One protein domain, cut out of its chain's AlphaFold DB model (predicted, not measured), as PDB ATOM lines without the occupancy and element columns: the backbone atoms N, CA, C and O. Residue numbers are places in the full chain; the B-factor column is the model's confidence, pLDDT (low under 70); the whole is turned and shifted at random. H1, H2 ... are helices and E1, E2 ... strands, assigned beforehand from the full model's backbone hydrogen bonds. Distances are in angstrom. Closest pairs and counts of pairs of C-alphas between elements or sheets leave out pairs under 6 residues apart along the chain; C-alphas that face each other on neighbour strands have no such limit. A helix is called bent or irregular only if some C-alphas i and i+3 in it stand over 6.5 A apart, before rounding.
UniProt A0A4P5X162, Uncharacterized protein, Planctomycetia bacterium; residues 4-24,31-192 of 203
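This is residues 4 to 24 and 31 to 192 of the 203 residues of an uncharacterized protein of Planctomycetia bacterium (UniProt A0A4P5X162). A twisted six-stranded sheet curls round the long helix H2, with H4 crossing H2 on the same face and H1 and H6 covering the other face near E2 and E1. H3 lies toward one end of the longest axis and H7 toward the other. The printed part has 183 residues, with seven named helices and six named strands in the order H1 H2 H3 E1 H4 H5 E2 H6 E3 H7 E4 E5 E6. The mixed sheet runs E2, E1, E3, E4, E5, E6; the class is mixed, helices and strands. The whole is compact, with a radius of gyration of the C-alphas of 17.5 A and spans of 55 by 37 by 34 A.

H1, residues 4 to 22, is on the sheet over E1, residues 75 to 80, and E2, residues 106 to 109, at a height of 9.3 A. H2, residues 32 to 51, comes closest to E3, residues 129 to 137, at the C-alphas of Leu 42 and Asn 134, 6.7 A apart. H3, residues 53 to 66, only grazes the sheet and meets H2 only through their link. H4, residues 82 to 93, touches H2 with residues 83 to 88 alone, at a steep tilt of 57 degrees, the same way; the closest C-alphas, of Ala 43 and Ala 87, are 5.7 A apart. H5, residues 98 to 101, touches H4, with the closest C-alphas, of Gly 92 and Ala 100, 4.2 A apart. E1, H4 H5, E2 is a strand-helix-strand unit, two parallel neighbour strands with helices between, its crossover right-handed; N 107 and O 76 are 2.9 A apart. H6, residues 111 to 120, on the opposite face from H4, touches residues 12 to 19 of H1 alone; the closest C-alphas, of Ala 16 and Glu 113, are 6.0 A apart. E1 and E3 are parallel, with N 132 and O 77 2.8 A apart. H7, residues 142 to 148, is irregular, C-alphas 143 and 146 being 7.0 A apart. E4, residues 158 to 167, E5, residues 174 to 182, and E6, residues 187 to 191, form a meander, each strand the antiparallel neighbour of the one before; N 162 and O 178 are 2.9 A apart, N 181 and O 188 2.8 A. E3 and E4 are antiparallel, with N 133 and O 165 2.9 A apart. Every O i to N i+4 pair is within hydrogen-bond range in H1, H2, H3 and H4, 5 of 6 in H6 and 0 of 3 in H7, which has 3 of 4 O i to N i+3 pairs within range; H5 is too short for an i+4 pair.

H1 begins at C-alpha 4, (149.345, 198.533, 147.217), and is 26.9 A long; H2 is 28.3 A and E4 29.7 A. E6 ends at C-alpha 191, (166.272, 171.496, 172.551).

The two farthest C-alphas, of Ser 68 and Ala 155, are 56.0 A apart. Residues 25 to 30 are not printed, and C-alphas 24 and 31 are 19.3 A apart across the cut. Of the links printed whole, none is long. Mean pLDDT of the printed part is 96.4, and no printed residue is under 70.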
ATOM      1  N   GLU A   4     150.274 199.604 146.832       97.94
ATOM      2  CA  GLU A   4     149.345 198.533 147.217       97.94
ATOM      3  C   GLU A   4     149.776 197.830 148.514       97.94
ATOM      4  O   GLU A   4     148.978 197.677 149.432       97.94
ATOM      5  N   THR A   5     151.063 197.494 148.648       98.31
ATOM      6  CA  THR A   5     151.624 196.916 149.879       98.31
ATOM      7  C   THR A   5     151.418 197.820 151.092       98.31
ATOM      8  O   THR A   5     151.098 197.347 152.182       98.31
ATOM      9  N   ARG A   6     151.594 199.134 150.907       98.31
ATOM     10  CA  ARG A   6     151.389 200.120 151.971       98.31
ATOM     11  C   ARG A   6     149.922 200.193 152.386       98.31
ATOM     12  O   ARG A   6     149.638 200.105 153.574       98.31
ATOM     13  N   GLU A   7     149.016 200.302 151.416       98.38
ATOM     14  CA  GLU A   7     147.567 200.335 151.651       98.38
ATOM     15  C   GLU A   7     147.096 199.052 152.358       98.38
ATOM     16  O   GLU A   7     146.326 199.115 153.317       98.38
ATOM     17  N   TRP A   8     147.629 197.892 151.959       98.50
ATOM     18  CA  TRP A   8     147.340 196.610 152.603       98.50
ATOM     19  C   TRP A   8     147.815 196.572 154.066       98.50
ATOM     20  O   TRP A   8     147.065 196.160 154.954       98.50
ATOM     21  N   LEU A   9     149.037 197.043 154.343       98.62
ATOM     22  CA  LEU A   9     149.606 197.096 155.696       98.62
ATOM     23  C   LEU A   9     148.869 198.083 156.614       98.62
ATOM     24  O   LEU A   9     148.594 197.768 157.776       98.62
ATOM     25  N   GLU A  10     148.562 199.278 156.112       98.50
ATOM     26  CA  GLU A  10     147.795 200.301 156.832       98.50
ATOM     27  C   GLU A  10     146.380 199.794 157.149       98.50
ATOM     28  O   GLU A  10     145.891 199.962 158.272       98.50
ATOM     29  N   GLY A  11     145.763 199.088 156.196       98.56
ATOM     30  CA  GLY A  11     144.486 198.407 156.368       98.56
ATOM     31  C   GLY A  11     144.516 197.349 157.472       98.56
ATOM     32  O   GLY A  11     143.686 197.398 158.383       98.56
ATOM     33  N   LEU A  12     145.504 196.445 157.459       98.69
ATOM     34  CA  LEU A  12     145.679 195.434 158.510       98.69
ATOM     35  C   LEU A  12     145.902 196.079 159.885       98.69
ATOM     36  O   LEU A  12     145.316 195.646 160.878       98.69
ATOM     37  N   SER A  13     146.726 197.126 159.945       98.38
ATOM     38  CA  SER A  13     147.024 197.845 161.189       98.38
ATOM     39  C   SER A  13     145.768 198.488 161.782       98.38
ATOM     40  O   SER A  13     145.494 198.333 162.974       98.38
ATOM     41  N   SER A  14     144.969 199.148 160.940       98.44
ATOM     42  CA  SER A  14     143.701 199.779 161.328       98.44
ATOM     43  C   SER A  14     142.672 198.735 161.769       98.44
ATOM     44  O   SER A  14     142.090 198.850 162.847       98.44
ATOM     45  N   PHE A  15     142.523 197.656 160.995       98.31
ATOM     46  CA  PHE A  15     141.641 196.541 161.331       98.31
ATOM     47  C   PHE A  15     141.987 195.924 162.691       98.31
ATOM     48  O   PHE A  15     141.097 195.706 163.512       98.31
ATOM     49  N   ALA A  16     143.269 195.659 162.955       97.31
ATOM     50  CA  ALA A  16     143.706 195.086 164.224       97.31
ATOM     51  C   ALA A  16     143.425 196.032 165.403       97.31
ATOM     52  O   ALA A  16     142.943 195.585 166.445       97.31
ATOM     53  N   ALA A  17     143.668 197.337 165.241       96.62
ATOM     54  CA  ALA A  17     143.361 198.335 166.266       96.62
ATOM     55  C   ALA A  17     141.857 198.381 166.590       96.62
ATOM     56  O   ALA A  17     141.472 198.288 167.758       96.62
ATOM     57  N   GLU A  18     140.998 198.439 165.569       97.06
ATOM     58  CA  GLU A  18     139.540 198.418 165.737       97.06
ATOM     59  C   GLU A  18     139.042 197.110 166.365       97.06
ATOM     60  O   GLU A  18     138.185 197.124 167.255       97.06
ATOM     61  N   HIS A  19     139.577 195.970 165.922       95.69
ATOM     62  CA  HIS A  19     139.198 194.656 166.431       95.69
ATOM     63  C   HIS A  19     139.497 194.536 167.933       95.69
ATOM     64  O   HIS A  19     138.630 194.117 168.702       95.69
ATOM     65  N   ARG A  20     140.682 194.982 168.371       94.75
ATOM     66  CA  ARG A  20     141.082 194.995 169.791       94.75
ATOM     67  C   ARG A  20     140.254 195.960 170.628       94.75
ATOM     68  O   ARG A  20     139.930 195.637 171.767       94.75
ATOM     69  N   ALA A  21     139.885 197.114 170.069       94.69
ATOM     70  CA  ALA A  21     139.022 198.078 170.747       94.69
ATOM     71  C   ALA A  21     137.617 197.509 171.019       94.69
ATOM     72  O   ALA A  21     137.020 197.803 172.050       94.69
ATOM     73  N   ARG A  22     137.096 196.664 170.118       94.56
ATOM     74  CA  ARG A  22     135.782 196.011 170.272       94.56
ATOM     75  C   ARG A  22     135.827 194.753 171.131       94.56
ATOM     76  O   ARG A  22     134.835 194.409 171.768       94.56
ATOM     77  N   ARG A  23     136.948 194.036 171.115       88.88
ATOM     78  CA  ARG A  23     137.125 192.773 171.828       88.88
ATOM     79  C   ARG A  23     138.511 192.740 172.448       88.88
ATOM     80  O   ARG A  23     139.490 192.422 171.773       88.88
ATOM     81  N   LYS A  24     138.582 193.009 173.755       78.50
ATOM     82  CA  LYS A  24     139.816 192.771 174.506       78.50
ATOM     83  C   LYS A  24     140.161 191.275 174.378       78.50
ATOM     84  O   LYS A  24     139.270 190.445 174.590       78.50
ATOM     85  N   PRO A  31     150.878 183.911 186.249       93.81
ATOM     86  CA  PRO A  31     151.870 184.555 187.096       93.81
ATOM     87  C   PRO A  31     152.703 185.577 186.312       93.81
ATOM     88  O   PRO A  31     153.146 185.314 185.192       93.81
ATOM     89  N   ALA A  32     152.970 186.739 186.914       94.75
ATOM     90  CA  ALA A  32     153.742 187.804 186.267       94.75
ATOM     91  C   ALA A  32     155.131 187.327 185.798       94.75
ATOM     92  O   ALA A  32     155.592 187.721 184.729       94.75
ATOM     93  N   ALA A  33     155.767 186.431 186.563       96.06
ATOM     94  CA  ALA A  33     157.050 185.828 186.205       96.06
ATOM     95  C   ALA A  33     156.964 184.967 184.933       96.06
ATOM     96  O   ALA A  33     157.848 185.044 184.081       96.06
ATOM     97  N   GLU A  34     155.886 184.196 184.772       96.19
ATOM     98  CA  GLU A  34     155.644 183.392 183.569       96.19
ATOM     99  C   GLU A  34     155.424 184.291 182.345       96.19
ATOM    100  O   GLU A  34     156.072 184.094 181.317       96.19
ATOM    101  N   ARG A  35     154.594 185.339 182.467       95.75
ATOM    102  CA  ARG A  35     154.403 186.328 181.389       95.75
ATOM    103  C   ARG A  35     155.704 187.022 180.993       95.75
ATOM    104  O   ARG A  35     155.965 187.197 179.805       95.75
ATOM    105  N   ALA A  36     156.516 187.420 181.971       96.69
ATOM    106  CA  ALA A  36     157.804 188.060 181.720       96.69
ATOM    107  C   ALA A  36     158.770 187.115 180.987       96.69
ATOM    108  O   ALA A  36     159.459 187.539 180.059       96.69
ATOM    109  N   ALA A  37     158.785 185.832 181.355       97.69
ATOM    110  CA  ALA A  37     159.597 184.828 180.682       97.69
ATOM    111  C   ALA A  37     159.111 184.540 179.251       97.69
ATOM    112  O   ALA A  37     159.941 184.497 178.343       97.69
ATOM    113  N   GLU A  38     157.797 184.425 179.007       97.44
ATOM    114  CA  GLU A  38     157.254 184.333 177.639       97.44
ATOM    115  C   GLU A  38     157.682 185.545 176.806       97.44
ATOM    116  O   GLU A  38     158.215 185.384 175.707       97.44
ATOM    117  N   ARG A  39     157.505 186.758 177.343       97.44
ATOM    118  CA  ARG A  39     157.886 188.003 176.669       97.44
ATOM    119  C   ARG A  39     159.365 188.008 176.292       97.44
ATOM    120  O   ARG A  39     159.696 188.370 175.164       97.44
ATOM    121  N   ALA A  40     160.239 187.571 177.197       97.81
ATOM    122  CA  ALA A  40     161.674 187.479 176.948       97.81
ATOM    123  C   ALA A  40     162.010 186.476 175.831       97.81
ATOM    124  O   ALA A  40     162.796 186.806 174.943       97.81
ATOM    125  N   VAL A  41     161.391 185.288 175.829       98.38
ATOM    126  CA  VAL A  41     161.587 184.271 174.777       98.38
ATOM    127  C   VAL A  41     161.136 184.799 173.412       98.38
ATOM    128  O   VAL A  41     161.885 184.712 172.435       98.38
ATOM    129  N   LEU A  42     159.942 185.393 173.342       98.25
ATOM    130  CA  LEU A  42     159.389 185.931 172.097       98.25
ATOM    131  C   LEU A  42     160.222 187.103 171.561       98.25
ATOM    132  O   LEU A  42     160.516 187.135 170.364       98.25
ATOM    133  N   ALA A  43     160.644 188.027 172.433       97.81
ATOM    134  CA  ALA A  43     161.495 189.160 172.069       97.81
ATOM    135  C   ALA A  43     162.875 188.703 171.575       97.81
ATOM    136  O   ALA A  43     163.330 189.148 170.521       97.81
ATOM    137  N   ALA A  44     163.524 187.779 172.292       97.31
ATOM    138  CA  ALA A  44     164.826 187.241 171.902       97.31
ATOM    139  C   ALA A  44     164.768 186.564 170.525       97.31
ATOM    140  O   ALA A  44     165.656 186.765 169.693       97.31
ATOM    141  N   HIS A  45     163.698 185.812 170.245       98.06
ATOM    142  CA  HIS A  45     163.500 185.238 168.919       98.06
ATOM    143  C   HIS A  45     163.289 186.302 167.844       98.06
ATOM    144  O   HIS A  45     163.907 186.215 166.787       98.06
ATOM    145  N   LEU A  46     162.457 187.314 168.112       97.75
ATOM    146  CA  LEU A  46     162.202 188.396 167.161       97.75
ATOM    147  C   LEU A  46     163.502 189.128 166.795       97.75
ATOM    148  O   LEU A  46     163.760 189.360 165.618       97.75
ATOM    149  N   VAL A  47     164.357 189.420 167.781       96.88
ATOM    150  CA  VAL A  47     165.698 189.983 167.550       96.88
ATOM    151  C   VAL A  47     166.538 189.056 166.672       96.88
ATOM    152  O   VAL A  47     167.100 189.510 165.680       96.88
ATOM    153  N   SER A  48     166.604 187.764 167.004       96.50
ATOM    154  CA  SER A  48     167.386 186.776 166.249       96.50
ATOM    155  C   SER A  48     166.917 186.641 164.794       96.50
ATOM    156  O   SER A  48     167.726 186.654 163.865       96.50
ATOM    157  N   TRP A  49     165.604 186.590 164.559       96.94
ATOM    158  CA  TRP A  49     165.046 186.533 163.210       96.94
ATOM    159  C   TRP A  49     165.327 187.809 162.408       96.94
ATOM    160  O   TRP A  49     165.723 187.725 161.245       96.94
ATOM    161  N   LEU A  50     165.190 188.987 163.028       95.69
ATOM    162  CA  LEU A  50     165.501 190.264 162.382       95.69
ATOM    163  C   LEU A  50     167.008 190.463 162.160       95.69
ATOM    164  O   LEU A  50     167.386 191.150 161.216       95.69
ATOM    165  N   ALA A  51     167.877 189.838 162.956       94.88
ATOM    166  CA  ALA A  51     169.315 189.806 162.679       94.88
ATOM    167  C   ALA A  51     169.633 189.011 161.397       94.88
ATOM    168  O   ALA A  51     170.557 189.356 160.668       94.88
ATOM    169  N   GLY A  52     168.819 188.003 161.064       94.19
ATOM    170  CA  GLY A  52     168.885 187.260 159.799       94.19
ATOM    171  C   GLY A  52     168.211 187.953 158.605       94.19
ATOM    172  O   GLY A  52     167.947 187.303 157.593       94.19
ATOM    173  N   MET A  53     167.887 189.248 158.710       93.88
ATOM    174  CA  MET A  53     167.075 189.961 157.718       93.88
ATOM    175  C   MET A  53     167.684 190.046 156.332       93.88
ATOM    176  O   MET A  53     166.963 189.961 155.339       93.88
ATOM    177  N   GLU A  54     168.998 190.189 156.235       95.06
ATOM    178  CA  GLU A  54     169.669 190.247 154.940       95.06
ATOM    179  C   GLU A  54     169.401 188.983 154.108       95.06
ATOM    180  O   GLU A  54     169.030 189.080 152.937       95.06
ATOM    181  N   ALA A  55     169.476 187.806 154.736       94.88
ATOM    182  CA  ALA A  55     169.256 186.530 154.065       94.88
ATOM    183  C   ALA A  55     167.825 186.412 153.516       94.88
ATOM    184  O   ALA A  55     167.639 186.167 152.322       94.88
ATOM    185  N   TRP A  56     166.802 186.644 154.349       95.19
ATOM    186  CA  TRP A  56     165.419 186.492 153.886       95.19
ATOM    187  C   TRP A  56     164.970 187.637 152.970       95.19
ATOM    188  O   TRP A  56     164.167 187.406 152.069       95.19
ATOM    189  N   THR A  57     165.505 188.856 153.116       95.56
ATOM    190  CA  THR A  57     165.226 189.942 152.157       95.56
ATOM    191  C   THR A  57     165.875 189.685 150.800       95.56
ATOM    192  O   THR A  57     165.302 190.050 149.775       95.56
ATOM    193  N   SER A  58     167.036 189.025 150.762       97.62
ATOM    194  CA  SER A  58     167.650 188.571 149.512       97.62
ATOM    195  C   SER A  58     166.776 187.531 148.807       97.62
ATOM    196  O   SER A  58     166.411 187.724 147.646       97.62
ATOM    197  N   ALA A  59     166.336 186.499 149.537       97.31
ATOM    198  CA  ALA A  59     165.398 185.501 149.019       97.31
ATOM    199  C   ALA A  59     164.084 186.146 148.540       97.31
ATOM    200  O   ALA A  59     163.584 185.830 147.460       97.31
ATOM    201  N   ARG A  60     163.581 187.144 149.279       97.06
ATOM    202  CA  ARG A  60     162.388 187.905 148.903       97.06
ATOM    203  C   ARG A  60     162.557 188.668 147.590       97.06
ATOM    204  O   ARG A  60     161.629 188.699 146.787       97.06
ATOM    205  N   ARG A  61     163.718 189.285 147.352       97.88
ATOM    206  CA  ARG A  61     164.007 189.976 146.084       97.88
ATOM    207  C   ARG A  61     164.027 189.002 144.907       97.88
ATOM    208  O   ARG A  61     163.452 189.314 143.867       97.88
ATOM    209  N   ALA A  62     164.624 187.822 145.079       97.69
ATOM    210  CA  ALA A  62     164.604 186.771 144.061       97.69
ATOM    211  C   ALA A  62     163.173 186.279 143.781       97.69
ATOM    212  O   ALA A  62     162.754 186.208 142.624       97.69
ATOM    213  N   PHE A  63     162.385 186.044 144.836       96.06
ATOM    214  CA  PHE A  63     160.964 185.722 144.724       96.06
ATOM    215  C   PHE A  63     160.207 186.789 143.919       96.06
ATOM    216  O   PHE A  63     159.528 186.453 142.948       96.06
ATOM    217  N   ALA A  64     160.386 188.069 144.260       97.06
ATOM    218  CA  ALA A  64     159.737 189.184 143.578       97.06
ATOM    219  C   ALA A  64     160.123 189.291 142.093       97.06
ATOM    220  O   ALA A  64     159.260 189.514 141.247       97.06
ATOM    221  N   ALA A  65     161.394 189.054 141.755       97.25
ATOM    222  CA  ALA A  65     161.860 189.057 140.368       97.25
ATOM    223  C   ALA A  65     161.215 187.943 139.522       97.25
ATOM    224  O   ALA A  65     160.990 188.121 138.326       97.25
ATOM    225  N   SER A  66     160.893 186.802 140.139       95.69
ATOM    226  CA  SER A  66     160.268 185.655 139.463       95.69
ATOM    227  C   SER A  66     158.735 185.720 139.396       95.69
ATOM    228  O   SER A  66     158.105 184.901 138.722       95.69
ATOM    229  N   ARG A  67     158.106 186.666 140.107       94.56
ATOM    230  CA  ARG A  67     156.657 186.679 140.335       94.56
ATOM    231  C   ARG A  67     156.066 188.054 140.043       94.56
ATOM    232  O   ARG A  67     156.209 188.987 140.823       94.56
ATOM    233  N   SER A  68     155.317 188.154 138.945       94.19
ATOM    234  CA  SER A  68     154.632 189.396 138.568       94.19
ATOM    235  C   SER A  68     153.785 189.951 139.719       94.19
ATOM    236  O   SER A  68     152.933 189.246 140.269       94.19
ATOM    237  N   GLY A  69     154.016 191.222 140.053       94.56
ATOM    238  CA  GLY A  69     153.296 191.959 141.095       94.56
ATOM    239  C   GLY A  69     153.778 191.723 142.530       94.56
ATOM    240  O   GLY A  69     153.240 192.350 143.434       94.56
ATOM    241  N   ALA A  70     154.768 190.859 142.772       97.31
ATOM    242  CA  ALA A  70     155.333 190.706 144.110       97.31
ATOM    243  C   ALA A  70     156.261 191.881 144.469       97.31
ATOM    244  O   ALA A  70     157.100 192.301 143.674       97.31
ATOM    245  N   ASP A  71     156.112 192.410 145.681       97.81
ATOM    246  CA  ASP A  71     156.905 193.529 146.190       97.81
ATOM    247  C   ASP A  71     158.229 193.039 146.788       97.81
ATOM    248  O   ASP A  71     158.247 192.209 147.701       97.81
ATOM    249  N   ALA A  72     159.349 193.567 146.293       97.19
ATOM    250  CA  ALA A  72     160.686 193.302 146.820       97.19
ATOM    251  C   ALA A  72     160.895 193.864 148.243       97.19
ATOM    252  O   ALA A  72     161.763 193.389 148.977       97.19
ATOM    253  N   GLU A  73     160.088 194.848 148.640       97.12
ATOM    254  CA  GLU A  73     160.045 195.443 149.973       97.12
ATOM    255  C   GLU A  73     158.661 195.212 150.604       97.12
ATOM    256  O   GLU A  73     157.871 196.152 150.721       97.12
ATOM    257  N   PRO A  74     158.350 193.965 150.996       98.00
ATOM    258  CA  PRO A  74     157.022 193.597 151.458       98.00
ATOM    259  C   PRO A  74     156.692 194.224 152.815       98.00
ATOM    260  O   PRO A  74     157.578 194.579 153.603       98.00
ATOM    261  N   ALA A  75     155.400 194.248 153.125       98.44
ATOM    262  CA  ALA A  75     154.926 194.374 154.491       98.44
ATOM    263  C   ALA A  75     155.435 193.192 155.336       98.44
ATOM    264  O   ALA A  75     155.504 192.055 154.874       98.44
ATOM    265  N   ILE A  76     155.782 193.454 156.588       98.50
ATOM    266  CA  ILE A  76     156.261 192.475 157.557       98.50
ATOM    267  C   ILE A  76     155.180 192.306 158.613       98.50
ATOM    268  O   ILE A  76     154.948 193.190 159.438       98.50
ATOM    269  N   VAL A  77     154.528 191.152 158.590       98.69
ATOM    270  CA  VAL A  77     153.491 190.795 159.550       98.69
ATOM    271  C   VAL A  77     154.083 189.830 160.565       98.69
ATOM    272  O   VAL A  77     154.534 188.747 160.206       98.69
ATOM    273  N   LEU A  78     154.071 190.215 161.838       98.75
ATOM    274  CA  LEU A  78     154.339 189.320 162.955       98.75
ATOM    275  C   LEU A  78     153.005 188.778 163.476       98.75
ATOM    276  O   LEU A  78     152.234 189.524 164.079       98.75
ATOM    277  N   THR A  79     152.745 187.485 163.292       98.50
ATOM    278  CA  THR A  79     151.629 186.784 163.943       98.50
ATOM    279  C   THR A  79     152.092 186.158 165.259       98.50
ATOM    280  O   THR A  79     153.007 185.338 165.295       98.50
ATOM    281  N   THR A  80     151.502 186.567 166.382       97.94
ATOM    282  CA  THR A  80     152.000 186.204 167.723       97.94
ATOM    283  C   THR A  80     150.886 186.209 168.783       97.94
ATOM    284  O   THR A  80     149.747 186.585 168.509       97.94
ATOM    285  N   SER A  81     151.198 185.779 170.011       95.31
ATOM    286  CA  SER A  81     150.350 185.994 171.192       95.31
ATOM    287  C   SER A  81     150.277 187.482 171.576       95.31
ATOM    288  O   SER A  81     151.104 188.287 171.140       95.31
ATOM    289  N   ALA A  82     149.328 187.848 172.446       94.50
ATOM    290  CA  ALA A  82     149.234 189.202 173.001       94.50
ATOM    291  C   ALA A  82     150.545 189.648 173.678       94.50
ATOM    292  O   ALA A  82     150.995 190.770 173.464       94.50
ATOM    293  N   VAL A  83     151.214 188.738 174.395       95.75
ATOM    294  CA  VAL A  83     152.516 188.999 175.032       95.75
ATOM    295  C   VAL A  83     153.593 189.332 173.995       95.75
ATOM    296  O   VAL A  83     154.411 190.224 174.212       95.75
ATOM    297  N   GLY A  84     153.591 188.670 172.836       96.94
ATOM    298  CA  GLY A  84     154.524 189.018 171.764       96.94
ATOM    299  C   GLY A  84     154.176 190.317 171.029       96.94
ATOM    300  O   GLY A  84     155.089 190.991 170.559       96.94
ATOM    301  N   ILE A  85     152.899 190.723 170.977       97.25
ATOM    302  CA  ILE A  85     152.517 192.064 170.492       97.25
ATOM    303  C   ILE A  85     153.092 193.129 171.429       97.25
ATOM    304  O   ILE A  85     153.709 194.080 170.956       97.25
ATOM    305  N   GLU A  86     152.938 192.950 172.746       96.19
ATOM    306  CA  GLU A  86     153.540 193.836 173.749       96.19
ATOM    307  C   GLU A  86     155.069 193.877 173.585       96.19
ATOM    308  O   GLU A  86     155.665 194.949 173.598       96.19
ATOM    309  N   ALA A  87     155.727 192.728 173.391       97.06
ATOM    310  CA  ALA A  87     157.172 192.665 173.143       97.06
ATOM    311  C   ALA A  87     157.596 193.461 171.895       97.06
ATOM    312  O   ALA A  87     158.562 194.223 171.938       97.06
ATOM    313  N   ALA A  88     156.868 193.309 170.786       97.75
ATOM    314  CA  ALA A  88     157.150 194.029 169.550       97.75
ATOM    315  C   ALA A  88     156.902 195.542 169.692       97.75
ATOM    316  O   ALA A  88     157.686 196.337 169.174       97.75
ATOM    317  N   ALA A  89     155.851 195.942 170.415       97.19
ATOM    318  CA  ALA A  89     155.549 197.343 170.698       97.19
ATOM    319  C   ALA A  89     156.654 198.008 171.537       97.19
ATOM    320  O   ALA A  89     157.149 199.067 171.151       97.19
ATOM    321  N   ASP A  90     157.105 197.357 172.616       96.62
ATOM    322  CA  ASP A  90     158.243 197.814 173.425       96.62
ATOM    323  C   ASP A  90     159.499 198.007 172.568       96.62
ATOM    324  O   ASP A  90     160.162 199.040 172.647       96.62
ATOM    325  N   MET A  91     159.814 197.034 171.704       96.31
ATOM    326  CA  MET A  91     160.953 197.142 170.793       96.31
ATOM    327  C   MET A  91     160.799 198.317 169.825       96.31
ATOM    328  O   MET A  91     161.756 199.062 169.630       96.31
ATOM    329  N   GLY A  92     159.613 198.518 169.248       95.94
ATOM    330  CA  GLY A  92     159.330 199.634 168.342       95.94
ATOM    331  C   GLY A  92     159.425 201.016 168.997       95.94
ATOM    332  O   GLY A  92     159.733 201.987 168.307       95.94
ATOM    333  N   ALA A  93     159.203 201.110 170.311       94.94
ATOM    334  CA  ALA A  93     159.346 202.347 171.081       94.94
ATOM    335  C   ALA A  93     160.811 202.701 171.407       94.94
ATOM    336  O   ALA A  93     161.124 203.865 171.662       94.94
ATOM    337  N   MET A  94     161.721 201.722 171.383       92.69
ATOM    338  CA  MET A  94     163.147 201.925 171.645       92.69
ATOM    339  C   MET A  94     163.900 202.295 170.359       92.69
ATOM    340  O   MET A  94     163.943 201.524 169.397       92.69
ATOM    341  N   ALA A  95     164.541 203.465 170.344       90.81
ATOM    342  CA  ALA A  95     165.357 203.898 169.211       90.81
ATOM    343  C   ALA A  95     166.521 202.924 168.946       90.81
ATOM    344  O   ALA A  95     167.143 202.407 169.871       90.81
ATOM    345  N   GLY A  96     166.824 202.687 167.667       89.75
ATOM    346  CA  GLY A  96     167.936 201.828 167.246       89.75
ATOM    347  C   GLY A  96     167.649 200.324 167.264       89.75
ATOM    348  O   GLY A  96     168.502 199.553 166.830       89.75
ATOM    349  N   THR A  97     166.463 199.876 167.695       91.75
ATOM    350  CA  THR A  97     166.090 198.463 167.534       91.75
ATOM    351  C   THR A  97     165.726 198.149 166.076       91.75
ATOM    352  O   THR A  97     165.218 199.021 165.361       91.75
ATOM    353  N   PRO A  98     165.888 196.889 165.623       90.44
ATOM    354  CA  PRO A  98     165.441 196.486 164.293       90.44
ATOM    355  C   PRO A  98     163.952 196.767 164.043       90.44
ATOM    356  O   PRO A  98     163.595 197.224 162.966       90.44
ATOM    357  N   VAL A  99     163.076 196.567 165.035       91.88
ATOM    358  CA  VAL A  99     161.634 196.847 164.882       91.88
ATOM    359  C   VAL A  99     161.383 198.341 164.666       91.88
ATOM    360  O   VAL A  99     160.624 198.702 163.768       91.88
ATOM    361  N   ALA A 100     162.056 199.217 165.420       92.62
ATOM    362  CA  ALA A 100     161.921 200.664 165.258       92.62
ATOM    363  C   ALA A 100     162.371 201.137 163.864       92.62
ATOM    364  O   ALA A 100     161.705 201.974 163.247       92.62
ATOM    365  N   LEU A 101     163.455 200.562 163.331       93.75
ATOM    366  CA  LEU A 101     163.946 200.852 161.979       93.75
ATOM    367  C   LEU A 101     162.964 200.408 160.885       93.75
ATOM    368  O   LEU A 101     162.900 201.025 159.824       93.75
ATOM    369  N   LEU A 102     162.180 199.361 161.144       95.19
ATOM    370  CA  LEU A 102     161.219 198.802 160.191       95.19
ATOM    371  C   LEU A 102     159.777 199.256 160.411       95.19
ATOM    372  O   LEU A 102     158.877 198.740 159.750       95.19
ATOM    373  N   ARG A 103     159.538 200.216 161.309       94.56
ATOM    374  CA  ARG A 103     158.190 200.617 161.743       94.56
ATOM    375  C   ARG A 103     157.215 200.919 160.599       94.56
ATOM    376  O   ARG A 103     156.035 200.638 160.718       94.56
ATOM    377  N   SER A 104     157.700 201.472 159.484       96.19
ATOM    378  CA  SER A 104     156.871 201.839 158.326       96.19
ATOM    379  C   SER A 104     156.400 200.642 157.499       96.19
ATOM    380  O   SER A 104     155.561 200.812 156.619       96.19
ATOM    381  N   ARG A 105     156.951 199.453 157.756       97.00
ATOM    382  CA  ARG A 105     156.627 198.211 157.057       97.00
ATOM    383  C   ARG A 105     156.306 197.056 158.004       97.00
ATOM    384  O   ARG A 105     156.284 195.925 157.548       97.00
ATOM    385  N   PHE A 106     156.120 197.296 159.300       98.19
ATOM    386  CA  PHE A 106     155.986 196.240 160.307       98.19
ATOM    387  C   PHE A 106     154.671 196.365 161.074       98.19
ATOM    388  O   PHE A 106     154.337 197.444 161.556       98.19
ATOM    389  N   VAL A 107     153.963 195.250 161.259       98.44
ATOM    390  CA  VAL A 107     152.786 195.174 162.132       98.44
ATOM    391  C   VAL A 107     152.783 193.871 162.928       98.44
ATOM    392  O   VAL A 107     153.066 192.804 162.390       98.44
ATOM    393  N   ALA A 108     152.441 193.954 164.217       98.31
ATOM    394  CA  ALA A 108     152.243 192.793 165.081       98.31
ATOM    395  C   ALA A 108     150.751 192.558 165.351       98.31
ATOM    396  O   ALA A 108     150.030 193.447 165.827       98.31
ATOM    397  N   VAL A 109     150.289 191.346 165.056       98.00
ATOM    398  CA  VAL A 109     148.888 190.930 165.152       98.00
ATOM    399  C   VAL A 109     148.741 189.542 165.757       98.00
ATOM    400  O   VAL A 109     149.678 188.747 165.780       98.00
ATOM    401  N   THR A 110     147.550 189.242 166.267       96.81
ATOM    402  CA  THR A 110     147.192 187.865 166.613       96.81
ATOM    403  C   THR A 110     146.909 187.064 165.346       96.81
ATOM    404  O   THR A 110     146.570 187.624 164.300       96.81
ATOM    405  N   GLU A 111     147.002 185.736 165.428       96.06
ATOM    406  CA  GLU A 111     146.642 184.879 164.295       96.06
ATOM    407  C   GLU A 111     145.176 185.076 163.871       96.06
ATOM    408  O   GLU A 111     144.880 185.123 162.678       96.06
ATOM    409  N   LEU A 112     144.257 185.240 164.830       95.38
ATOM    410  CA  LEU A 112     142.843 185.477 164.539       95.38
ATOM    411  C   LEU A 112     142.637 186.774 163.745       95.38
ATOM    412  O   LEU A 112     141.929 186.766 162.741       95.38
ATOM    413  N   GLU A 113     143.272 187.871 164.166       97.31
ATOM    414  CA  GLU A 113     143.214 189.155 163.452       97.31
ATOM    415  C   GLU A 113     143.746 189.017 162.024       97.31
ATOM    416  O   GLU A 113     143.078 189.418 161.071       97.31
ATOM    417  N   TYR A 114     144.912 188.391 161.867       98.25
ATOM    418  CA  TYR A 114     145.517 188.160 160.559       98.25
ATOM    419  C   TYR A 114     144.620 187.318 159.641       98.25
ATOM    420  O   TYR A 114     144.394 187.688 158.490       98.25
ATOM    421  N   ARG A 115     144.057 186.213 160.148       97.56
ATOM    422  CA  ARG A 115     143.156 185.342 159.376       97.56
ATOM    423  C   ARG A 115     141.888 186.079 158.944       97.56
ATOM    424  O   ARG A 115     141.508 185.995 157.779       97.56
ATOM    425  N   LEU A 116     141.249 186.823 159.850       97.69
ATOM    426  CA  LEU A 116     140.050 187.608 159.532       97.69
ATOM    427  C   LEU A 116     140.331 188.701 158.496       97.69
ATOM    428  O   LEU A 116     139.492 188.945 157.628       97.69
ATOM    429  N   TRP A 117     141.507 189.331 158.563       98.31
ATOM    430  CA  TRP A 117     141.951 190.285 157.552       98.31
ATOM    431  C   TRP A 117     142.154 189.617 156.190       98.31
ATOM    432  O   TRP A 117     141.593 190.088 155.202       98.31
ATOM    433  N   CYS A 118     142.874 188.491 156.138       98.06
ATOM    434  CA  CYS A 118     143.164 187.776 154.891       98.06
ATOM    435  C   CYS A 118     141.906 187.229 154.199       98.06
ATOM    436  O   CYS A 118     141.889 187.130 152.980       98.06
ATOM    437  N   ILE A 119     140.836 186.919 154.942       98.06
ATOM    438  CA  ILE A 119     139.536 186.551 154.348       98.06
ATOM    439  C   ILE A 119     138.945 187.711 153.530       98.06
ATOM    440  O   ILE A 119     138.287 187.481 152.520       98.06
ATOM    441  N   ARG A 120     139.146 188.957 153.973       98.06
ATOM    442  CA  ARG A 120     138.574 190.158 153.342       98.06
ATOM    443  C   ARG A 120     139.507 190.789 152.312       98.06
ATOM    444  O   ARG A 120     139.030 191.388 151.357       98.06
ATOM    445  N   ASN A 121     140.814 190.660 152.523       98.12
ATOM    446  CA  ASN A 121     141.873 191.257 151.711       98.12
ATOM    447  C   ASN A 121     142.923 190.182 151.386       98.12
ATOM    448  O   ASN A 121     144.025 190.208 151.950       98.12
ATOM    449  N   PRO A 122     142.566 189.187 150.556       97.25
ATOM    450  CA  PRO A 122     143.417 188.036 150.304       97.25
ATOM    451  C   PRO A 122     144.707 188.429 149.584       97.25
ATOM    452  O   PRO A 122     144.692 189.169 148.604       97.25
ATOM    453  N   ASP A 123     145.817 187.861 150.044       97.38
ATOM    454  CA  ASP A 123     147.098 187.833 149.338       97.38
ATOM    455  C   ASP A 123     147.690 186.417 149.438       97.38
ATOM    456  O   ASP A 123     148.691 186.155 150.103       97.38
ATOM    457  N   GLU A 124     146.996 185.458 148.819       94.44
ATOM    458  CA  GLU A 124     147.304 184.021 148.915       94.44
ATOM    459  C   GLU A 124     148.694 183.665 148.377       94.44
ATOM    460  O   GLU A 124     149.312 182.694 148.809       94.44
ATOM    461  N   ALA A 125     149.190 184.456 147.425       96.38
ATOM    462  CA  ALA A 125     150.505 184.277 146.828       96.38
ATOM    463  C   ALA A 125     151.600 185.084 147.542       96.38
ATOM    464  O   ALA A 125     152.717 185.123 147.025       96.38
ATOM    465  N   PHE A 126     151.294 185.720 148.680       97.44
ATOM    466  CA  PHE A 126     152.234 186.525 149.464       97.44
ATOM    467  C   PHE A 126     152.959 187.575 148.608       97.44
ATOM    468  O   PHE A 126     154.174 187.758 148.690       97.44
ATOM    469  N   ARG A 127     152.242 188.238 147.697       98.12
ATOM    470  CA  ARG A 127     152.803 189.278 146.826       98.12
ATOM    471  C   ARG A 127     153.104 190.557 147.590       98.12
ATOM    472  O   ARG A 127     154.069 191.230 147.247       98.12
ATOM    473  N   LEU A 128     152.341 190.866 148.624       98.44
ATOM    474  CA  LEU A 128     152.394 192.121 149.360       98.44
ATOM    475  C   LEU A 128     153.120 191.957 150.695       98.44
ATOM    476  O   LEU A 128     153.824 192.872 151.119       98.44
ATOM    477  N   HIS A 129     153.020 190.797 151.348       98.50
ATOM    478  CA  HIS A 129     153.571 190.614 152.693       98.50
ATOM    479  C   HIS A 129     154.425 189.357 152.880       98.50
ATOM    480  O   HIS A 129     154.320 188.361 152.171       98.50
ATOM    481  N   VAL A 130     155.268 189.423 153.907       98.38
ATOM    482  CA  VAL A 130     155.883 188.285 154.590       98.38
ATOM    483  C   VAL A 130     155.147 188.117 155.912       98.38
ATOM    484  O   VAL A 130     155.012 189.081 156.668       98.38
ATOM    485  N   ASN A 131     154.700 186.901 156.214       98.56
ATOM    486  CA  ASN A 131     154.164 186.575 157.531       98.56
ATOM    487  C   ASN A 131     155.184 185.742 158.307       98.56
ATOM    488  O   ASN A 131     155.566 184.658 157.869       98.56
ATOM    489  N   HIS A 132     155.586 186.238 159.469       98.62
ATOM    490  CA  HIS A 132     156.388 185.515 160.438       98.62
ATOM    491  C   HIS A 132     155.521 185.187 161.651       98.62
ATOM    492  O   HIS A 132     155.016 186.099 162.306       98.62
ATOM    493  N   TRP A 133     155.351 183.905 161.967       98.31
ATOM    494  CA  TRP A 133     154.690 183.504 163.205       98.31
ATOM    495  C   TRP A 133     155.717 183.246 164.299       98.31
ATOM    496  O   TRP A 133     156.753 182.624 164.066       98.31
ATOM    497  N   ASN A 134     155.410 183.709 165.506       98.12
ATOM    498  CA  ASN A 134     156.237 183.559 166.696       98.12
ATOM    499  C   ASN A 134     155.313 183.425 167.910       98.12
ATOM    500  O   ASN A 134     154.773 184.411 168.394       98.12
ATOM    501  N   TRP A 135     155.085 182.206 168.389       95.81
ATOM    502  CA  TRP A 135     154.195 181.959 169.531       95.81
ATOM    503  C   TRP A 135     154.740 180.875 170.455       95.81
ATOM    504  O   TRP A 135     155.508 179.994 170.053       95.81
ATOM    505  N   LEU A 136     154.329 180.942 171.714       96.00
ATOM    506  CA  LEU A 136     154.763 180.035 172.761       96.00
ATOM    507  C   LEU A 136     153.541 179.329 173.339       96.00
ATOM    508  O   LEU A 136     152.633 179.963 173.868       96.00
ATOM    509  N   LYS A 137     153.511 178.002 173.241       95.06
ATOM    510  CA  LYS A 137     152.553 177.184 173.978       95.06
ATOM    511  C   LYS A 137     153.126 176.950 175.372       95.06
ATOM    512  O   LYS A 137     154.020 176.117 175.507       95.06
ATOM    513  N   THR A 138     152.633 177.687 176.370       94.62
ATOM    514  CA  THR A 138     153.150 177.635 177.753       94.62
ATOM    515  C   THR A 138     152.573 176.493 178.598       94.62
ATOM    516  O   THR A 138     152.993 176.287 179.730       94.62
ATOM    517  N   ASP A 139     151.652 175.708 178.037       89.25
ATOM    518  CA  ASP A 139     151.116 174.506 178.673       89.25
ATOM    519  C   ASP A 139     151.112 173.343 177.677       89.25
ATOM    520  O   ASP A 139     150.224 173.196 176.827       89.25
ATOM    521  N   VAL A 140     152.182 172.549 177.700       93.88
ATOM    522  CA  VAL A 140     152.266 171.313 176.923       93.88
ATOM    523  C   VAL A 140     151.542 170.202 177.688       93.88
ATOM    524  O   VAL A 140     152.003 169.823 178.771       93.88
ATOM    525  N   PRO A 141     150.482 169.608 177.105       92.44
ATOM    526  CA  PRO A 141     149.682 168.611 177.801       92.44
ATOM    527  C   PRO A 141     150.522 167.406 178.257       92.44
ATOM    528  O   PRO A 141     151.364 166.940 177.476       92.44
ATOM    529  N   PRO A 142     150.272 166.847 179.459       93.69
ATOM    530  CA  PRO A 142     151.005 165.695 179.997       93.69
ATOM    531  C   PRO A 142     151.103 164.497 179.047       93.69
ATOM    532  O   PRO A 142     152.119 163.807 179.015       93.69
ATOM    533  N   GLN A 143     150.095 164.286 178.196       93.62
ATOM    534  CA  GLN A 143     150.065 163.203 177.206       93.62
ATOM    535  C   GLN A 143     151.227 163.278 176.200       93.62
ATOM    536  O   GLN A 143     151.587 162.267 175.602       93.62
ATOM    537  N   ARG A 144     151.823 164.461 176.009       93.31
ATOM    538  CA  ARG A 144     152.976 164.669 175.124       93.31
ATOM    539  C   ARG A 144     154.319 164.566 175.837       93.31
ATOM    540  O   ARG A 144     155.342 164.563 175.165       93.31
ATOM    541  N   HIS A 145     154.363 164.468 177.167       94.44
ATOM    542  CA  HIS A 145     155.630 164.483 177.914       94.44
ATOM    543  C   HIS A 145     156.538 163.303 177.554       94.44
ATOM    544  O   HIS A 145     157.757 163.455 177.561       94.44
ATOM    545  N   ALA A 146     155.962 162.166 177.149       94.56
ATOM    546  CA  ALA A 146     156.720 161.015 176.658       94.56
ATOM    547  C   ALA A 146     157.553 161.329 175.397       94.56
ATOM    548  O   ALA A 146     158.587 160.703 175.180       94.56
ATOM    549  N   GLU A 147     157.158 162.323 174.587       94.19
ATOM    550  CA  GLU A 147     157.944 162.798 173.434       94.19
ATOM    551  C   GLU A 147     159.272 163.443 173.865       94.19
ATOM    552  O   GLU A 147     160.214 163.508 173.076       94.19
ATOM    553  N   PHE A 148     159.353 163.902 175.116       95.44
ATOM    554  CA  PHE A 148     160.470 164.664 175.671       95.44
ATOM    555  C   PHE A 148     161.152 163.927 176.828       95.44
ATOM    556  O   PHE A 148     161.787 164.555 177.668       95.44
ATOM    557  N   ALA A 149     161.059 162.594 176.875       95.38
ATOM    558  CA  ALA A 149     161.583 161.774 177.973       95.38
ATOM    559  C   ALA A 149     163.089 161.964 178.259       95.38
ATOM    560  O   ALA A 149     163.541 161.679 179.364       95.38
ATOM    561  N   ALA A 150     163.860 162.479 177.294       97.06
ATOM    562  CA  ALA A 150     165.266 162.843 177.478       97.06
ATOM    563  C   ALA A 150     165.486 164.070 178.394       97.06
ATOM    564  O   ALA A 150     166.612 164.302 178.825       97.06
ATOM    565  N   HIS A 151     164.437 164.844 178.696       96.94
ATOM    566  CA  HIS A 151     164.505 166.105 179.442       96.94
ATOM    567  C   HIS A 151     163.547 166.129 180.647       96.94
ATOM    568  O   HIS A 151     162.701 167.018 180.716       96.94
ATOM    569  N   PRO A 152     163.639 165.179 181.594       96.31
ATOM    570  CA  PRO A 152     162.635 164.994 182.643       96.31
ATOM    571  C   PRO A 152     162.331 166.283 183.422       96.31
ATOM    572  O   PRO A 152     163.229 167.055 183.767       96.31
ATOM    573  N   LEU A 153     161.046 166.484 183.719       97.50
ATOM    574  CA  LEU A 153     160.555 167.595 184.530       97.50
ATOM    575  C   LEU A 153     160.664 167.262 186.021       97.50
ATOM    576  O   LEU A 153     160.290 166.173 186.459       97.50
ATOM    577  N   GLY A 154     161.142 168.224 186.803       96.75
ATOM    578  CA  GLY A 154     161.016 168.247 188.254       96.75
ATOM    579  C   GLY A 154     159.624 168.688 188.716       96.75
ATOM    580  O   GLY A 154     158.753 169.051 187.924       96.75
ATOM    581  N   ALA A 155     159.413 168.677 190.034       96.06
ATOM    582  CA  ALA A 155     158.156 169.119 190.630       96.06
ATOM    583  C   ALA A 155     157.873 170.597 190.303       96.06
ATOM    584  O   ALA A 155     158.712 171.463 190.543       96.06
ATOM    585  N   GLY A 156     156.679 170.874 189.768       94.19
ATOM    586  CA  GLY A 156     156.254 172.224 189.384       94.19
ATOM    587  C   GLY A 156     156.871 172.750 188.084       94.19
ATOM    588  O   GLY A 156     156.586 173.885 187.709       94.19
ATOM    589  N   GLU A 157     157.692 171.957 187.386       97.06
ATOM    590  CA  GLU A 157     158.194 172.323 186.063       97.06
ATOM    591  C   GLU A 157     157.187 171.935 184.969       97.06
ATOM    592  O   GLU A 157     156.477 170.934 185.082       97.06
ATOM    593  N   CYS A 158     157.143 172.699 183.879       97.12
ATOM    594  CA  CYS A 158     156.365 172.357 182.693       97.12
ATOM    595  C   CYS A 158     157.167 172.581 181.409       97.12
ATOM    596  O   CYS A 158     158.112 173.375 181.362       97.12
ATOM    597  N   TYR A 159     156.795 171.866 180.348       97.94
ATOM    598  CA  TYR A 159     157.340 172.133 179.023       97.94
ATOM    599  C   TYR A 159     156.584 173.266 178.356       97.94
ATOM    600  O   TYR A 159     155.354 173.323 178.402       97.94
ATOM    601  N   TRP A 160     157.334 174.094 177.642       97.81
ATOM    602  CA  TRP A 160     156.826 175.082 176.707       97.81
ATOM    603  C   TRP A 160     157.265 174.706 175.290       97.81
ATOM    604  O   TRP A 160     158.382 174.231 175.080       97.81
ATOM    605  N   LEU A 161     156.403 174.932 174.301       97.69
ATOM    606  CA  LEU A 161     156.761 174.772 172.890       97.69
ATOM    607  C   LEU A 161     156.745 176.116 172.193       97.69
ATOM    608  O   LEU A 161     155.693 176.723 171.993       97.69
ATOM    609  N   HIS A 162     157.926 176.558 171.794       98.12
ATOM    610  CA  HIS A 162     158.103 177.754 170.995       98.12
ATOM    611  C   HIS A 162     158.031 177.361 169.532       98.12
ATOM    612  O   HIS A 162     158.801 176.524 169.075       98.12
ATOM    613  N   ARG A 163     157.067 177.903 168.804       97.31
ATOM    614  CA  ARG A 163     156.823 177.568 167.403       97.31
ATOM    615  C   ARG A 163     157.037 178.825 166.580       97.31
ATOM    616  O   ARG A 163     156.469 179.874 166.875       97.31
ATOM    617  N   THR A 164     157.848 178.713 165.546       98.00
ATOM    618  CA  THR A 164     158.220 179.864 164.733       98.00
ATOM    619  C   THR A 164     158.267 179.488 163.271       98.00
ATOM    620  O   THR A 164     158.249 178.307 162.906       98.00
ATOM    621  N   GLY A 165     158.248 180.489 162.410       97.50
ATOM    622  CA  GLY A 165     158.405 180.264 160.989       97.50
ATOM    623  C   GLY A 165     157.996 181.461 160.166       97.50
ATOM    624  O   GLY A 165     157.487 182.445 160.689       97.50
ATOM    625  N   SER A 166     158.314 181.399 158.882       98.19
ATOM    626  CA  SER A 166     158.076 182.483 157.935       98.19
ATOM    627  C   SER A 166     157.501 181.916 156.649       98.19
ATOM    628  O   SER A 166     157.888 180.825 156.230       98.19
ATOM    629  N   VAL A 167     156.601 182.676 156.037       98.06
ATOM    630  CA  VAL A 167     156.059 182.427 154.702       98.06
ATOM    631  C   VAL A 167     156.084 183.719 153.888       98.06
ATOM    632  O   VAL A 167     155.940 184.814 154.444       98.06
ATOM    633  N   GLY A 168     156.274 183.596 152.576       96.81
ATOM    634  CA  GLY A 168     156.347 184.737 151.657       96.81
ATOM    635  C   GLY A 168     157.756 185.312 151.501       96.81
ATOM    636  O   GLY A 168     157.945 186.314 150.811       96.81
ATOM    637  N   THR A 169     158.766 184.691 152.106       96.00
ATOM    638  CA  THR A 169     160.181 185.038 151.910       96.00
ATOM    639  C   THR A 169     160.803 184.336 150.700       96.00
ATOM    640  O   THR A 169     161.916 184.678 150.308       96.00
ATOM    641  N   GLY A 170     160.088 183.393 150.074       95.56
ATOM    642  CA  GLY A 170     160.583 182.599 148.951       95.56
ATOM    643  C   GLY A 170     161.335 181.368 149.451       95.56
ATOM    644  O   GLY A 170     160.836 180.639 150.301       95.56
ATOM    645  N   GLU A 171     162.553 181.144 148.960       96.31
ATOM    646  CA  GLU A 171     163.381 179.991 149.364       96.31
ATOM    647  C   GLU A 171     163.815 180.018 150.842       96.31
ATOM    648  O   GLU A 171     164.294 179.014 151.362       96.31
ATOM    649  N   ALA A 172     163.639 181.149 151.533       96.62
ATOM    650  CA  ALA A 172     163.913 181.286 152.963       96.62
ATOM    651  C   ALA A 172     162.713 180.920 153.865       96.62
ATOM    652  O   ALA A 172     162.803 181.068 155.091       96.62
ATOM    653  N   ASP A 173     161.600 180.452 153.287       97.00
ATOM    654  CA  ASP A 173     160.436 180.008 154.050       97.00
ATOM    655  C   ASP A 173     160.819 178.817 154.934       97.00
ATOM    656  O   ASP A 173     161.485 177.871 154.511       97.00
ATOM    657  N   ARG A 174     160.419 178.874 156.205       96.50
ATOM    658  CA  ARG A 174     160.844 177.889 157.207       96.50
ATOM    659  C   ARG A 174     159.838 177.748 158.329       96.50
ATOM    660  O   ARG A 174     159.058 178.661 158.593       96.50
ATOM    661  N   ARG A 175     159.909 176.621 159.032       96.44
ATOM    662  CA  ARG A 175     159.136 176.348 160.242       96.44
ATOM    663  C   ARG A 175     160.015 175.625 161.245       96.44
ATOM    664  O   ARG A 175     160.501 174.540 160.952       96.44
ATOM    665  N   ASP A 176     160.102 176.186 162.441       96.81
ATOM    666  CA  ASP A 176     160.887 175.642 163.535       96.81
ATOM    667  C   ASP A 176     160.013 175.438 164.776       96.81
ATOM    668  O   ASP A 176     158.981 176.087 164.983       96.81
ATOM    669  N   CYS A 177     160.424 174.496 165.617       97.50
ATOM    670  CA  CYS A 177     159.864 174.330 166.945       97.50
ATOM    671  C   CYS A 177     160.990 174.070 167.940       97.50
ATOM    672  O   CYS A 177     161.893 173.277 167.678       97.50
ATOM    673  N   HIS A 178     160.949 174.745 169.080       98.06
ATOM    674  CA  HIS A 178     161.938 174.626 170.139       98.06
ATOM    675  C   HIS A 178     161.243 174.202 171.431       98.06
ATOM    676  O   HIS A 178     160.186 174.730 171.787       98.06
ATOM    677  N   LEU A 179     161.848 173.240 172.122       98.19
ATOM    678  CA  LEU A 179     161.402 172.784 173.427       98.19
ATOM    679  C   LEU A 179     162.061 173.634 174.502       98.19
ATOM    680  O   LEU A 179     163.287 173.701 174.599       98.19
ATOM    681  N   TRP A 180     161.225 174.231 175.331       98.50
ATOM    682  CA  TRP A 180     161.617 175.004 176.492       98.50
ATOM    683  C   TRP A 180     161.089 174.328 177.755       98.50
ATOM    684  O   TRP A 180     160.123 173.565 177.718       98.50
ATOM    685  N   LYS A 181     161.716 174.636 178.883       97.94
ATOM    686  CA  LYS A 181     161.265 174.262 180.219       97.94
ATOM    687  C   LYS A 181     161.031 175.509 181.044       97.94
ATOM    688  O   LYS A 181     161.890 176.385 181.068       97.94
ATOM    689  N   TRP A 182     159.917 175.552 181.754       97.94
ATOM    690  CA  TRP A 182     159.623 176.556 182.763       97.94
ATOM    691  C   TRP A 182     159.643 175.914 184.142       97.94
ATOM    692  O   TRP A 182     159.011 174.885 184.347       97.94
ATOM    693  N   ASN A 183     160.367 176.517 185.084       96.75
ATOM    694  CA  ASN A 183     160.503 176.003 186.453       96.75
ATOM    695  C   ASN A 183     159.825 176.885 187.516       96.75
ATOM    696  O   ASN A 183     160.204 176.854 188.684       96.75
ATOM    697  N   GLY A 184     158.887 177.744 187.108       95.62
ATOM    698  CA  GLY A 184     158.259 178.738 187.985       95.62
ATOM    699  C   GLY A 184     159.028 180.059 188.112       95.62
ATOM    700  O   GLY A 184     158.471 181.030 188.624       95.62
ATOM    701  N   ARG A 185     160.278 180.134 187.626       95.69
ATOM    702  CA  ARG A 185     161.100 181.357 187.682       95.69
ATOM    703  C   ARG A 185     161.809 181.702 186.372       95.69
ATOM    704  O   ARG A 185     161.888 182.877 186.020       95.69
ATOM    705  N   HIS A 186     162.338 180.707 185.666       96.12
ATOM    706  CA  HIS A 186     163.105 180.881 184.435       96.12
ATOM    707  C   HIS A 186     162.626 179.929 183.340       96.12
ATOM    708  O   HIS A 186     162.309 178.768 183.607       96.12
ATOM    709  N   ALA A 187     162.615 180.429 182.103       97.88
ATOM    710  CA  ALA A 187     162.449 179.613 180.910       97.88
ATOM    711  C   ALA A 187     163.833 179.230 180.367       97.88
ATOM    712  O   ALA A 187     164.651 180.105 180.083       97.88
ATOM    713  N   ALA A 188     164.096 177.934 180.226       98.25
ATOM    714  CA  ALA A 188     165.346 177.396 179.701       98.25
ATOM    715  C   ALA A 188     165.093 176.634 178.398       98.25
ATOM    716  O   ALA A 188     164.212 175.777 178.339       98.25
ATOM    717  N   LEU A 189     165.870 176.932 177.358       98.38
ATOM    718  CA  LEU A 189     165.840 176.182 176.108       98.38
ATOM    719  C   LEU A 189     166.464 174.802 176.346       98.38
ATOM    720  O   LEU A 189     167.628 174.710 176.722       98.38
ATOM    721  N   LEU A 190     165.691 173.742 176.121       98.06
ATOM    722  CA  LEU A 190     166.152 172.360 176.263       98.06
ATOM    723  C   LEU A 190     166.680 171.806 174.942       98.06
ATOM    724  O   LEU A 190     167.708 171.137 174.903       98.06
ATOM    725  N   GLN A 191     165.953 172.064 173.854       98.06
ATOM    726  CA  GLN A 191     166.272 171.496 172.551       98.06
ATOM    727  C   GLN A 191     165.731 172.362 171.417       98.06
ATOM    728  O   GLN A 191     164.579 172.801 171.433       98.06
ATOM    729  N   THR A 192     166.555 172.577 170.396       97.56
ATOM    730  CA  THR A 192     166.145 173.232 169.154       97.56
ATOM    731  C   THR A 192     165.610 172.222 168.137       97.56
ATOM    732  O   THR A 192     165.975 171.049 168.165       97.56
TER     733      THR A 192